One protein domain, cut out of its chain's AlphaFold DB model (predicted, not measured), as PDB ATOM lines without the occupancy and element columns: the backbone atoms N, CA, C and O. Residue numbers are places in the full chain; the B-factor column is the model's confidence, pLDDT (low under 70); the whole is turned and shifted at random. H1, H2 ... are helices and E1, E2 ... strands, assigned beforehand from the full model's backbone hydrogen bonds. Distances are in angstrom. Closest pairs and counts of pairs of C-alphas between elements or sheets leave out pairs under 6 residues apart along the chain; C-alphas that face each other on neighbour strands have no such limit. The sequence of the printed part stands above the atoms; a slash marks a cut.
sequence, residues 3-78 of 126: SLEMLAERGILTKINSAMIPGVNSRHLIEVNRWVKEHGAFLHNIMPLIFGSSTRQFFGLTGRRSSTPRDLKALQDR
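This is residues 3 to 78 of the 126 residues of the protein "FeMo cofactor biosynthesis protein" of Rhizobium grahamii CCGE 502 (UniProt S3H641). A pair of parallel strands side by side, E1 and E2, makes the middle of a loose, drawn-out shape, with H2 running back along the pair and H4 near the end where both strands finish. H1 and H3 lie toward the two ends of the longest axis, H1 before the strands begin and H3 in the loop region beyond them. The printed part has 76 residues, with four named helices and two named strands in the order H1, E1, H2, E2, H3, H4; the class is mixed, helices and strands. The whole is loose, with a radius of gyration of the C-alphas of 14.7 A, and only just elongated, with spans of 43 by 28 by 16 A.

H1, residues 3 to 9, leads by a tight link to E1, residues 15 to 20. H2, residues 29 to 38, is apart from H1, but only just, at 8.0 A. E2, residues 43 to 48, is the parallel neighbour of E1, with 24 degrees between their directions. Across this pair, N 18 and O 45 are 3.0 A apart and N 47 and O 18 are 2.8 A apart, both within hydrogen-bond range. E1, H2 and E2 form a strand-helix-strand unit, two parallel neighbour strands with a helix between them along the chain, and its crossover is right-handed. The closest C-alphas of H2 and E2 are those of Asn 33 and His 44, 6.9 A apart. H3, residues 58 to 61, is apart from H1, E1, H2 and H4, the last being residues 69 to 76. The closest C-alphas of E2 and H4 are those of Pro 48 and Leu 72, 7.1 A apart. H2 and H4 are close but not clearly touching, with the C-alphas of Ile 30 and Leu 75 closest at 7.8 A; they run the same way at a steep tilt of 43 degrees. In H1, H2 and H4 every O i to N i+4 pair is within hydrogen-bond range; H3 is too short for such a pair.

H1 begins at C-alpha 3, (333.992, 197.059, 228.147), and measures 10.0 A from first to last C-alpha. E1 measures 15.8 A, H2 14.0 A, E2 16.4 A and H3 5.1 A. E2 ends at C-alpha 48, (336.516, 186.074, 250.855). H4 measures 10.5 A and ends at C-alpha 76, (336.836, 176.068, 244.448).

The two C-alphas farthest apart are those of Glu 9 and Ser 54, at 44.0 A. The printed part has no cut and no long link. The mean pLDDT of the printed part is 82.0; residues 52 to 63, of which 58 to 61 belong to H3, are under 70.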
ATOM      1  N   SER A   3     332.683 196.613 227.653       85.50
ATOM      2  CA  SER A   3     333.992 197.059 228.147       85.50
ATOM      3  C   SER A   3     335.035 195.950 228.294       85.50
ATOM      4  O   SER A   3     336.194 196.181 227.965       85.50
ATOM      5  N   LEU A   4     334.665 194.764 228.791       87.62
ATOM      6  CA  LEU A   4     335.624 193.672 229.000       87.62
ATOM      7  C   LEU A   4     336.116 193.100 227.663       87.62
ATOM      8  O   LEU A   4     337.320 192.954 227.472       87.62
ATOM      9  N   GLU A   5     335.190 192.888 226.728       88.19
ATOM     10  CA  GLU A   5     335.471 192.423 225.366       88.19
ATOM     11  C   GLU A   5     336.340 193.436 224.608       88.19
ATOM     12  O   GLU A   5     337.378 193.067 224.069       88.19
ATOM     13  N   MET A   6     336.017 194.734 224.672       91.19
ATOM     14  CA  MET A   6     336.833 195.788 224.050       91.19
ATOM     15  C   MET A   6     338.260 195.855 224.609       91.19
ATOM     16  O   MET A   6     339.198 196.199 223.890       91.19
ATOM     17  N   LEU A   7     338.445 195.585 225.906       90.56
ATOM     18  CA  LEU A   7     339.781 195.521 226.505       90.56
ATOM     19  C   LEU A   7     340.539 194.286 226.003       90.56
ATOM     20  O   LEU A   7     341.723 194.402 225.680       90.56
ATOM     21  N   ALA A   8     339.858 193.146 225.878       87.56
ATOM     22  CA  ALA A   8     340.435 191.918 225.342       87.56
ATOM     23  C   ALA A   8     340.838 192.065 223.862       87.56
ATOM     24  O   ALA A   8     341.967 191.731 223.508       87.56
ATOM     25  N   GLU A   9     339.980 192.651 223.020       89.88
ATOM     26  CA  GLU A   9     340.264 192.948 221.605       89.88
ATOM     27  C   GLU A   9     341.486 193.858 221.427       89.88
ATOM     28  O   GLU A   9     342.246 193.725 220.470       89.88
ATOM     29  N   ARG A  10     341.719 194.768 222.380       91.12
ATOM     30  CA  ARG A  10     342.889 195.659 222.404       91.12
ATOM     31  C   ARG A  10     344.140 195.015 223.011       91.12
ATOM     32  O   ARG A  10     345.143 195.703 223.192       91.12
ATOM     33  N   GLY A  11     344.093 193.728 223.361       89.25
ATOM     34  CA  GLY A  11     345.207 193.005 223.978       89.25
ATOM     35  C   GLY A  11     345.528 193.452 225.409       89.25
ATOM     36  O   GLY A  11     346.646 193.252 225.885       89.25
ATOM     37  N   ILE A  12     344.577 194.081 226.107       88.50
ATOM     38  CA  ILE A  12     344.758 194.551 227.483       88.50
ATOM     39  C   ILE A  12     344.387 193.424 228.450       88.50
ATOM     40  O   ILE A  12     343.247 192.967 228.499       88.50
ATOM     41  N   LEU A  13     345.347 193.009 229.278       87.94
ATOM     42  CA  LEU A  13     345.124 191.983 230.296       87.94
ATOM     43  C   LEU A  13     344.278 192.535 231.448       87.94
ATOM     44  O   LEU A  13     344.685 193.461 232.152       87.94
ATOM     45  N   THR A  14     343.116 191.930 231.680       86.94
ATOM     46  CA  THR A  14     342.179 192.354 232.723       86.94
ATOM     47  C   THR A  14     342.147 191.372 233.894       86.94
ATOM     48  O   THR A  14     342.092 190.151 233.731       86.94
ATOM     49  N   LYS A  15     342.180 191.924 235.114       88.31
ATOM     50  CA  LYS A  15     342.007 191.175 236.361       88.31
ATOM     51  C   LYS A  15     340.641 191.483 236.955       88.31
ATOM     52  O   LYS A  15     340.395 192.604 237.398       88.31
ATOM     53  N   ILE A  16     339.797 190.467 237.052       89.44
ATOM     54  CA  ILE A  16     338.516 190.553 237.745       89.44
ATOM     55  C   ILE A  16     338.710 190.106 239.191       89.44
ATOM     56  O   ILE A  16     339.283 189.049 239.455       89.44
ATOM     57  N   ASN A  17     338.250 190.918 240.140       90.44
ATOM     58  CA  ASN A  17     338.224 190.562 241.553       90.44
ATOM     59  C   ASN A  17     336.771 190.448 242.004       90.44
ATOM     60  O   ASN A  17     336.030 191.426 241.922       90.44
ATOM     61  N   SER A  18     336.381 189.292 242.529       88.94
ATOM     62  CA  SER A  18     335.038 189.095 243.076       88.94
ATOM     63  C   SER A  18     335.105 188.785 244.560       88.94
ATOM     64  O   SER A  18     335.850 187.907 244.989       88.94
ATOM     65  N   ALA A  19     334.316 189.507 245.355       88.44
ATOM     66  CA  ALA A  19     334.124 189.196 246.764       88.44
ATOM     67  C   ALA A  19     333.047 188.112 246.912       88.44
ATOM     68  O   ALA A  19     331.916 188.262 246.442       88.44
ATOM     69  N   MET A  20     333.402 187.019 247.572       87.44
ATOM     70  CA  MET A  20     332.514 185.910 247.880       87.44
ATOM     71  C   MET A  20     331.698 186.229 249.128       87.44
ATOM     72  O   MET A  20     332.257 186.572 250.166       87.44
ATOM     73  N   ILE A  21     330.376 186.129 249.014       87.69
ATOM     74  CA  ILE A  21     329.412 186.381 250.082       87.69
ATOM     75  C   ILE A  21     328.586 185.100 250.282       87.69
ATOM     76  O   ILE A  21     327.788 184.729 249.402       87.69
ATOM     77  N   PRO A  22     328.757 184.403 251.421       83.19
ATOM     78  CA  PRO A  22     328.025 183.180 251.713       83.19
ATOM     79  C   PRO A  22     326.513 183.416 251.668       83.19
ATOM     80  O   PRO A  22     326.005 184.387 252.225       83.19
ATOM     81  N   GLY A  23     325.792 182.538 250.967       84.44
ATOM     82  CA  GLY A  23     324.332 182.615 250.842       84.44
ATOM     83  C   GLY A  23     323.790 183.737 249.946       84.44
ATOM     84  O   GLY A  23     322.580 183.804 249.773       84.44
ATOM     85  N   VAL A  24     324.642 184.591 249.362       88.19
ATOM     86  CA  VAL A  24     324.220 185.632 248.404       88.19
ATOM     87  C   VAL A  24     324.691 185.282 246.998       88.19
ATOM     88  O   VAL A  24     323.900 184.847 246.172       88.19
ATOM     89  N   ASN A  25     325.992 185.402 246.727       89.50
ATOM     90  CA  ASN A  25     326.546 185.203 245.383       89.50
ATOM     91  C   ASN A  25     327.400 183.932 245.261       89.50
ATOM     92  O   ASN A  25     327.781 183.564 244.157       89.50
ATOM     93  N   SER A  26     327.666 183.227 246.366       86.31
ATOM     94  CA  SER A  26     328.520 182.025 246.393       86.31
ATOM     95  C   SER A  26     328.201 180.975 245.316       86.31
ATOM     96  O   SER A  26     329.120 180.393 244.756       86.31
ATOM     97  N   ARG A  27     326.923 180.737 244.984       88.69
ATOM     98  CA  ARG A  27     326.538 179.808 243.902       88.69
ATOM     99  C   ARG A  27     326.672 180.435 242.511       88.69
ATOM    100  O   ARG A  27     327.117 179.756 241.595       88.69
ATOM    101  N   HIS A  28     326.327 181.712 242.381       91.50
ATOM    102  CA  HIS A  28     326.360 182.454 241.118       91.50
ATOM    103  C   HIS A  28     327.792 182.772 240.650       91.50
ATOM    104  O   HIS A  28     328.032 182.916 239.460       91.50
ATOM    105  N   LEU A  29     328.784 182.787 241.548       91.00
ATOM    106  CA  LEU A  29     330.190 183.004 241.175       91.00
ATOM    107  C   LEU A  29     330.746 181.974 240.179       91.00
ATOM    108  O   LEU A  29     331.731 182.261 239.506       91.00
ATOM    109  N   ILE A  30     330.121 180.800 240.062       89.25
ATOM    110  CA  ILE A  30     330.475 179.796 239.050       89.25
ATOM    111  C   ILE A  30     330.092 180.288 237.653       89.25
ATOM    112  O   ILE A  30     330.895 180.206 236.727       89.25
ATOM    113  N   GLU A  31     328.892 180.843 237.523       91.06
ATOM    114  CA  GLU A  31     328.394 181.441 236.288       91.06
ATOM    115  C   GLU A  31     329.204 182.686 235.929       91.06
ATOM    116  O   GLU A  31     329.705 182.786 234.814       91.06
ATOM    117  N   VAL A  32     329.460 183.563 236.907       91.38
ATOM    118  CA  VAL A  32     330.332 184.733 236.720       91.38
ATOM    119  C   VAL A  32     331.717 184.308 236.240       91.38
ATOM    120  O   VAL A  32     332.254 184.921 235.328       91.38
ATOM    121  N   ASN A  33     332.299 183.248 236.812       89.81
ATOM    122  CA  ASN A  33     333.611 182.760 236.396       89.81
ATOM    123  C   ASN A  33     333.634 182.265 234.945       89.81
ATOM    124  O   ASN A  33     334.628 182.486 234.260       89.81
ATOM    125  N   ARG A  34     332.572 181.596 234.484       89.00
ATOM    126  CA  ARG A  34     332.447 181.182 233.079       89.00
ATOM    127  C   ARG A  34     332.311 182.407 232.183       89.00
ATOM    128  O   ARG A  34     333.132 182.600 231.293       89.00
ATOM    129  N   TRP A  35     331.391 183.300 232.537       91.31
ATOM    130  CA  TRP A  35     331.109 184.513 231.784       91.31
ATOM    131  C   TRP A  35     332.353 185.396 231.615       91.31
ATOM    132  O   TRP A  35     332.736 185.713 230.495       91.31
ATOM    133  N   VAL A  36     333.070 185.736 232.692       90.19
ATOM    134  CA  VAL A  36     334.243 186.627 232.581       90.19
ATOM    135  C   VAL A  36     335.368 186.014 231.748       90.19
ATOM    136  O   VAL A  36     336.074 186.745 231.062       90.19
ATOM    137  N   LYS A  37     335.531 184.685 231.784       85.44
ATOM    138  CA  LYS A  37     336.517 183.979 230.955       85.44
ATOM    139  C   LYS A  37     336.126 184.004 229.482       85.44
ATOM    140  O   LYS A  37     336.969 184.317 228.651       85.44
ATOM    141  N   GLU A  38     334.860 183.720 229.176       89.06
ATOM    142  CA  GLU A  38     334.315 183.785 227.813       89.06
ATOM    143  C   GLU A  38     334.477 185.184 227.203       89.06
ATOM    144  O   GLU A  38     334.730 185.309 226.012       89.06
ATOM    145  N   HIS A  39     334.423 186.228 228.034       88.25
ATOM    146  CA  HIS A  39     334.524 187.625 227.605       88.25
ATOM    147  C   HIS A  39     335.962 188.182 227.660       88.25
ATOM    148  O   HIS A  39     336.162 189.390 227.540       88.25
ATOM    149  N   GLY A  40     336.979 187.328 227.842       86.12
ATOM    150  CA  GLY A  40     338.390 187.709 227.694       86.12
ATOM    151  C   GLY A  40     339.098 188.194 228.965       86.12
ATOM    152  O   GLY A  40     340.140 188.846 228.878       86.12
ATOM    153  N   ALA A  41     338.583 187.880 230.160       87.88
ATOM    154  CA  ALA A  41     339.323 188.126 231.396       87.88
ATOM    155  C   ALA A  41     340.574 187.242 231.490       87.88
ATOM    156  O   ALA A  41     340.495 186.017 231.421       87.88
ATOM    157  N   PHE A  42     341.728 187.861 231.749       85.31
ATOM    158  CA  PHE A  42     342.985 187.130 231.921       85.31
ATOM    159  C   PHE A  42     343.029 186.369 233.251       85.31
ATOM    160  O   PHE A  42     343.508 185.239 233.323       85.31
ATOM    161  N   LEU A  43     342.538 186.990 234.326       84.81
ATOM    162  CA  LEU A  43     342.541 186.388 235.655       84.81
ATOM    163  C   LEU A  43     341.288 186.760 236.435       84.81
ATOM    164  O   LEU A  43     340.943 187.935 236.556       84.81
ATOM    165  N   HIS A  44     340.669 185.757 237.051       86.75
ATOM    166  CA  HIS A  44     339.572 185.937 237.990       86.75
ATOM    167  C   HIS A  44     340.014 185.523 239.401       86.75
ATOM    168  O   HIS A  44     340.288 184.356 239.673       86.75
ATOM    169  N   ASN A  45     340.117 186.506 240.297       86.75
ATOM    170  CA  ASN A  45     340.521 186.334 241.688       86.75
ATOM    171  C   ASN A  45     339.299 186.445 242.604       86.75
ATOM    172  O   ASN A  45     338.784 187.541 242.845       86.75
ATOM    173  N   ILE A  46     338.857 185.311 243.141       85.94
ATOM    174  CA  ILE A  46     337.750 185.263 244.095       85.94
ATOM    175  C   ILE A  46     338.318 185.387 245.510       85.94
ATOM    176  O   ILE A  46     339.089 184.540 245.966       85.94
ATOM    177  N   MET A  47     337.934 186.450 246.211       87.06
ATOM    178  CA  MET A  47     338.383 186.756 247.567       87.06
ATOM    179  C   MET A  47     337.244 186.562 248.572       87.06
ATOM    180  O   MET A  47     336.096 186.868 248.255       87.06
ATOM    181  N   PRO A  48     337.524 186.100 249.801       83.38
ATOM    182  CA  PRO A  48     336.516 186.074 250.855       83.38
ATOM    183  C   PRO A  48     336.050 187.483 251.212       83.38
ATOM    184  O   PRO A  48     336.862 188.406 251.312       83.38
ATOM    185  N   LEU A  49     334.758 187.637 251.502       82.62
ATOM    186  CA  LEU A  49     334.282 188.812 252.218       82.62
ATOM    187  C   LEU A  49     334.719 188.719 253.693       82.62
ATOM    188  O   LEU A  49     334.297 187.812 254.419       82.62
ATOM    189  N   ILE A  50     335.567 189.663 254.114       73.62
ATOM    190  CA  ILE A  50     336.094 189.803 255.477       73.62
ATOM    191  C   ILE A  50     335.573 191.120 256.061       73.62
ATOM    192  O   ILE A  50     335.859 192.187 255.523       73.62
ATOM    193  N   PHE A  51     334.853 191.052 257.178       72.00
ATOM    194  CA  PHE A  51     334.501 192.209 258.004       72.00
ATOM    195  C   PHE A  51     334.556 191.807 259.479       72.00
ATOM    196  O   PHE A  51     334.252 190.668 259.829       72.00
ATOM    197  N   GLY A  52     335.009 192.729 260.331       60.06
ATOM    198  CA  GLY A  52     335.051 192.542 261.782       60.06
ATOM    199  C   GLY A  52     333.738 192.960 262.444       60.06
ATOM    200  O   GLY A  52     332.995 193.764 261.879       60.06
ATOM    201  N   SER A  53     333.484 192.469 263.657       54.78
ATOM    202  CA  SER A  53     332.309 192.811 264.477       54.78
ATOM    203  C   SER A  53     332.151 194.314 264.752       54.78
ATOM    204  O   SER A  53     331.042 194.781 264.975       54.78
ATOM    205  N   SER A  54     333.239 195.087 264.683       56.91
ATOM    206  CA  SER A  54     333.270 196.547 264.855       56.91
ATOM    207  C   SER A  54     333.032 197.343 263.565       56.91
ATOM    208  O   SER A  54     333.089 198.573 263.567       56.91
ATOM    209  N   THR A  55     332.796 196.671 262.436       54.22
ATOM    210  CA  THR A  55     332.753 197.336 261.132       54.22
ATOM    211  C   THR A  55     331.337 197.811 260.817       54.22
ATOM    212  O   THR A  55     330.427 197.000 260.676       54.22
ATOM    213  N   ARG A  56     331.161 199.118 260.583       58.97
ATOM    214  CA  ARG A  56     329.909 199.760 260.116       58.97
ATOM    215  C   ARG A  56     329.529 199.391 258.665       58.97
ATOM    216  O   ARG A  56     328.891 200.163 257.960       58.97
ATOM    217  N   GLN A  57     329.980 198.233 258.186       66.06
ATOM    218  CA  GLN A  57     329.642 197.690 256.876       66.06
ATOM    219  C   GLN A  57     328.282 197.000 256.964       66.06
ATOM    220  O   GLN A  57     328.018 196.258 257.907       66.06
ATOM    221  N   PHE A  58     327.439 197.209 255.954       69.69
ATOM    222  CA  PHE A  58     326.063 196.704 255.893       69.69
ATOM    223  C   PHE A  58     325.923 195.218 256.277       69.69
ATOM    224  O   PHE A  58     325.014 194.843 257.015       69.69
ATOM    225  N   PHE A  59     326.857 194.366 255.843       65.88
ATOM    226  CA  PHE A  59     326.847 192.934 256.168       65.88
ATOM    227  C   PHE A  59     327.209 192.616 257.627       65.88
ATOM    228  O   PHE A  59     326.669 191.664 258.183       65.88
ATOM    229  N   GLY A  60     328.050 193.436 258.264       60.94
ATOM    230  CA  GLY A  60     328.321 193.348 259.701       60.94
ATOM    231  C   GLY A  60     327.126 193.801 260.538       60.94
ATOM    232  O   GLY A  60     326.784 193.155 261.521       60.94
ATOM    233  N   LEU A  61     326.435 194.856 260.096       65.50
ATOM    234  CA  LEU A  61     325.240 195.384 260.768       65.50
ATOM    235  C   LEU A  61     324.025 194.452 260.651       65.50
ATOM    236  O   LEU A  61     323.198 194.400 261.552       65.50
ATOM    237  N   THR A  62     323.927 193.693 259.558       67.81
ATOM    238  CA  THR A  62     322.845 192.720 259.322       67.81
ATOM    239  C   THR A  62     323.130 191.337 259.920       67.81
ATOM    240  O   THR A  62     322.399 190.389 259.642       67.81
ATOM    241  N   GLY A  63     324.193 191.195 260.722       65.06
ATOM    242  CA  GLY A  63     324.532 189.942 261.405       65.06
ATOM    243  C   GLY A  63     324.940 188.804 260.466       65.06
ATOM    244  O   GLY A  63     324.956 187.640 260.866       65.06
ATOM    245  N   ARG A  64     325.265 189.102 259.203       70.75
ATOM    246  CA  ARG A  64     325.759 188.080 258.279       70.75
ATOM    247  C   ARG A  64     327.165 187.665 258.691       70.75
ATOM    248  O   ARG A  64     327.970 188.472 259.137       70.75
ATOM    249  N   ARG A  65     327.472 186.381 258.526       75.56
ATOM    250  CA  ARG A  65     328.810 185.845 258.800       75.56
ATOM    251  C   ARG A  65     329.809 186.243 257.717       75.56
ATOM    252  O   ARG A  65     329.447 186.398 256.548       75.56
ATOM    253  N   SER A  66     331.077 186.331 258.104       77.56
ATOM    254  CA  SER A  66     332.194 186.405 257.166       77.56
ATOM    255  C   SER A  66     332.359 185.087 256.398       77.56
ATOM    256  O   SER A  66     331.834 184.032 256.776       77.56
ATOM    257  N   SER A  67     333.082 185.151 255.280       80.38
ATOM    258  CA  SER A  67     333.412 183.950 254.509       80.38
ATOM    259  C   SER A  67     334.411 183.088 255.265       80.38
ATOM    260  O   SER A  67     335.479 183.565 255.652       80.38
ATOM    261  N   THR A  68     334.099 181.806 255.433       81.38
ATOM    262  CA  THR A  68     335.019 180.856 256.065       81.38
ATOM    263  C   THR A  68     335.935 180.205 255.024       81.38
ATOM    264  O   THR A  68     335.575 180.115 253.844       81.38
ATOM    265  N   PRO A  69     337.101 179.667 255.430       79.81
ATOM    266  CA  PRO A  69     337.951 178.882 254.534       79.81
ATOM    267  C   PRO A  69     337.216 177.705 253.873       79.81
ATOM    268  O   PRO A  69     337.494 177.381 252.719       79.81
ATOM    269  N   ARG A  70     336.249 177.099 254.580       82.38
ATOM    270  CA  ARG A  70     335.426 175.993 254.072       82.38
ATOM    271  C   ARG A  70     334.515 176.434 252.930       82.38
ATOM    272  O   ARG A  70     334.396 175.713 251.946       82.38
ATOM    273  N   ASP A  71     333.922 177.621 253.038       82.62
ATOM    274  CA  ASP A  71     333.046 178.161 251.994       82.62
ATOM    275  C   ASP A  71     333.825 178.404 250.694       82.62
ATOM    276  O   ASP A  71     333.345 178.100 249.603       82.62
ATOM    277  N   LEU A  72     335.055 178.912 250.815       80.44
ATOM    278  CA  LEU A  72     335.944 179.105 249.670       80.44
ATOM    279  C   LEU A  72     336.365 177.777 249.041       80.44
ATOM    280  O   LEU A  72     336.369 177.668 247.820       80.44
ATOM    281  N   LYS A  73     336.703 176.771 249.857       81.56
ATOM    282  CA  LYS A  73     337.069 175.437 249.361       81.56
ATOM    283  C   LYS A  73     335.909 174.793 248.603       81.56
ATOM    284  O   LYS A  73     336.108 174.310 247.500       81.56
ATOM    285  N   ALA A  74     334.696 174.876 249.148       83.88
ATOM    286  CA  ALA A  74     333.495 174.360 248.497       83.88
ATOM    287  C   ALA A  74     333.181 175.069 247.170       83.88
ATOM    288  O   ALA A  74     332.655 174.449 246.251       83.88
ATOM    289  N   LEU A  75     333.484 176.366 247.056       83.25
ATOM    290  CA  LEU A  75     333.380 177.079 245.784       83.25
ATOM    291  C   LEU A  75     334.470 176.629 244.804       83.25
ATOM    292  O   LEU A  75     334.173 176.395 243.641       83.25
ATOM    293  N   GLN A  76     335.706 176.480 245.274       77.31
ATOM    294  CA  GLN A  76     336.836 176.068 244.448       77.31
ATOM    295  C   GLN A  76     336.656 174.664 243.867       77.31
ATOM    296  O   GLN A  76     336.924 174.468 242.692       77.31
ATOM    297  N   ASP A  77     336.118 173.731 244.651       82.12
ATOM    298  CA  ASP A  77     335.827 172.363 244.201       82.12
ATOM    299  C   ASP A  77     334.766 172.303 243.096       82.12
ATOM    300  O   ASP A  77     334.638 171.298 242.407       82.12
ATOM    301  N   ARG A  78     333.996 173.381 242.926       81.38
ATOM    302  CA  ARG A  78     332.961 173.513 241.894       81.38
ATOM    303  C   ARG A  78     333.426 174.325 240.686       81.38
ATOM    304  O   ARG A  78     332.642 174.525 239.762       81.38
TER     305      ARG A  78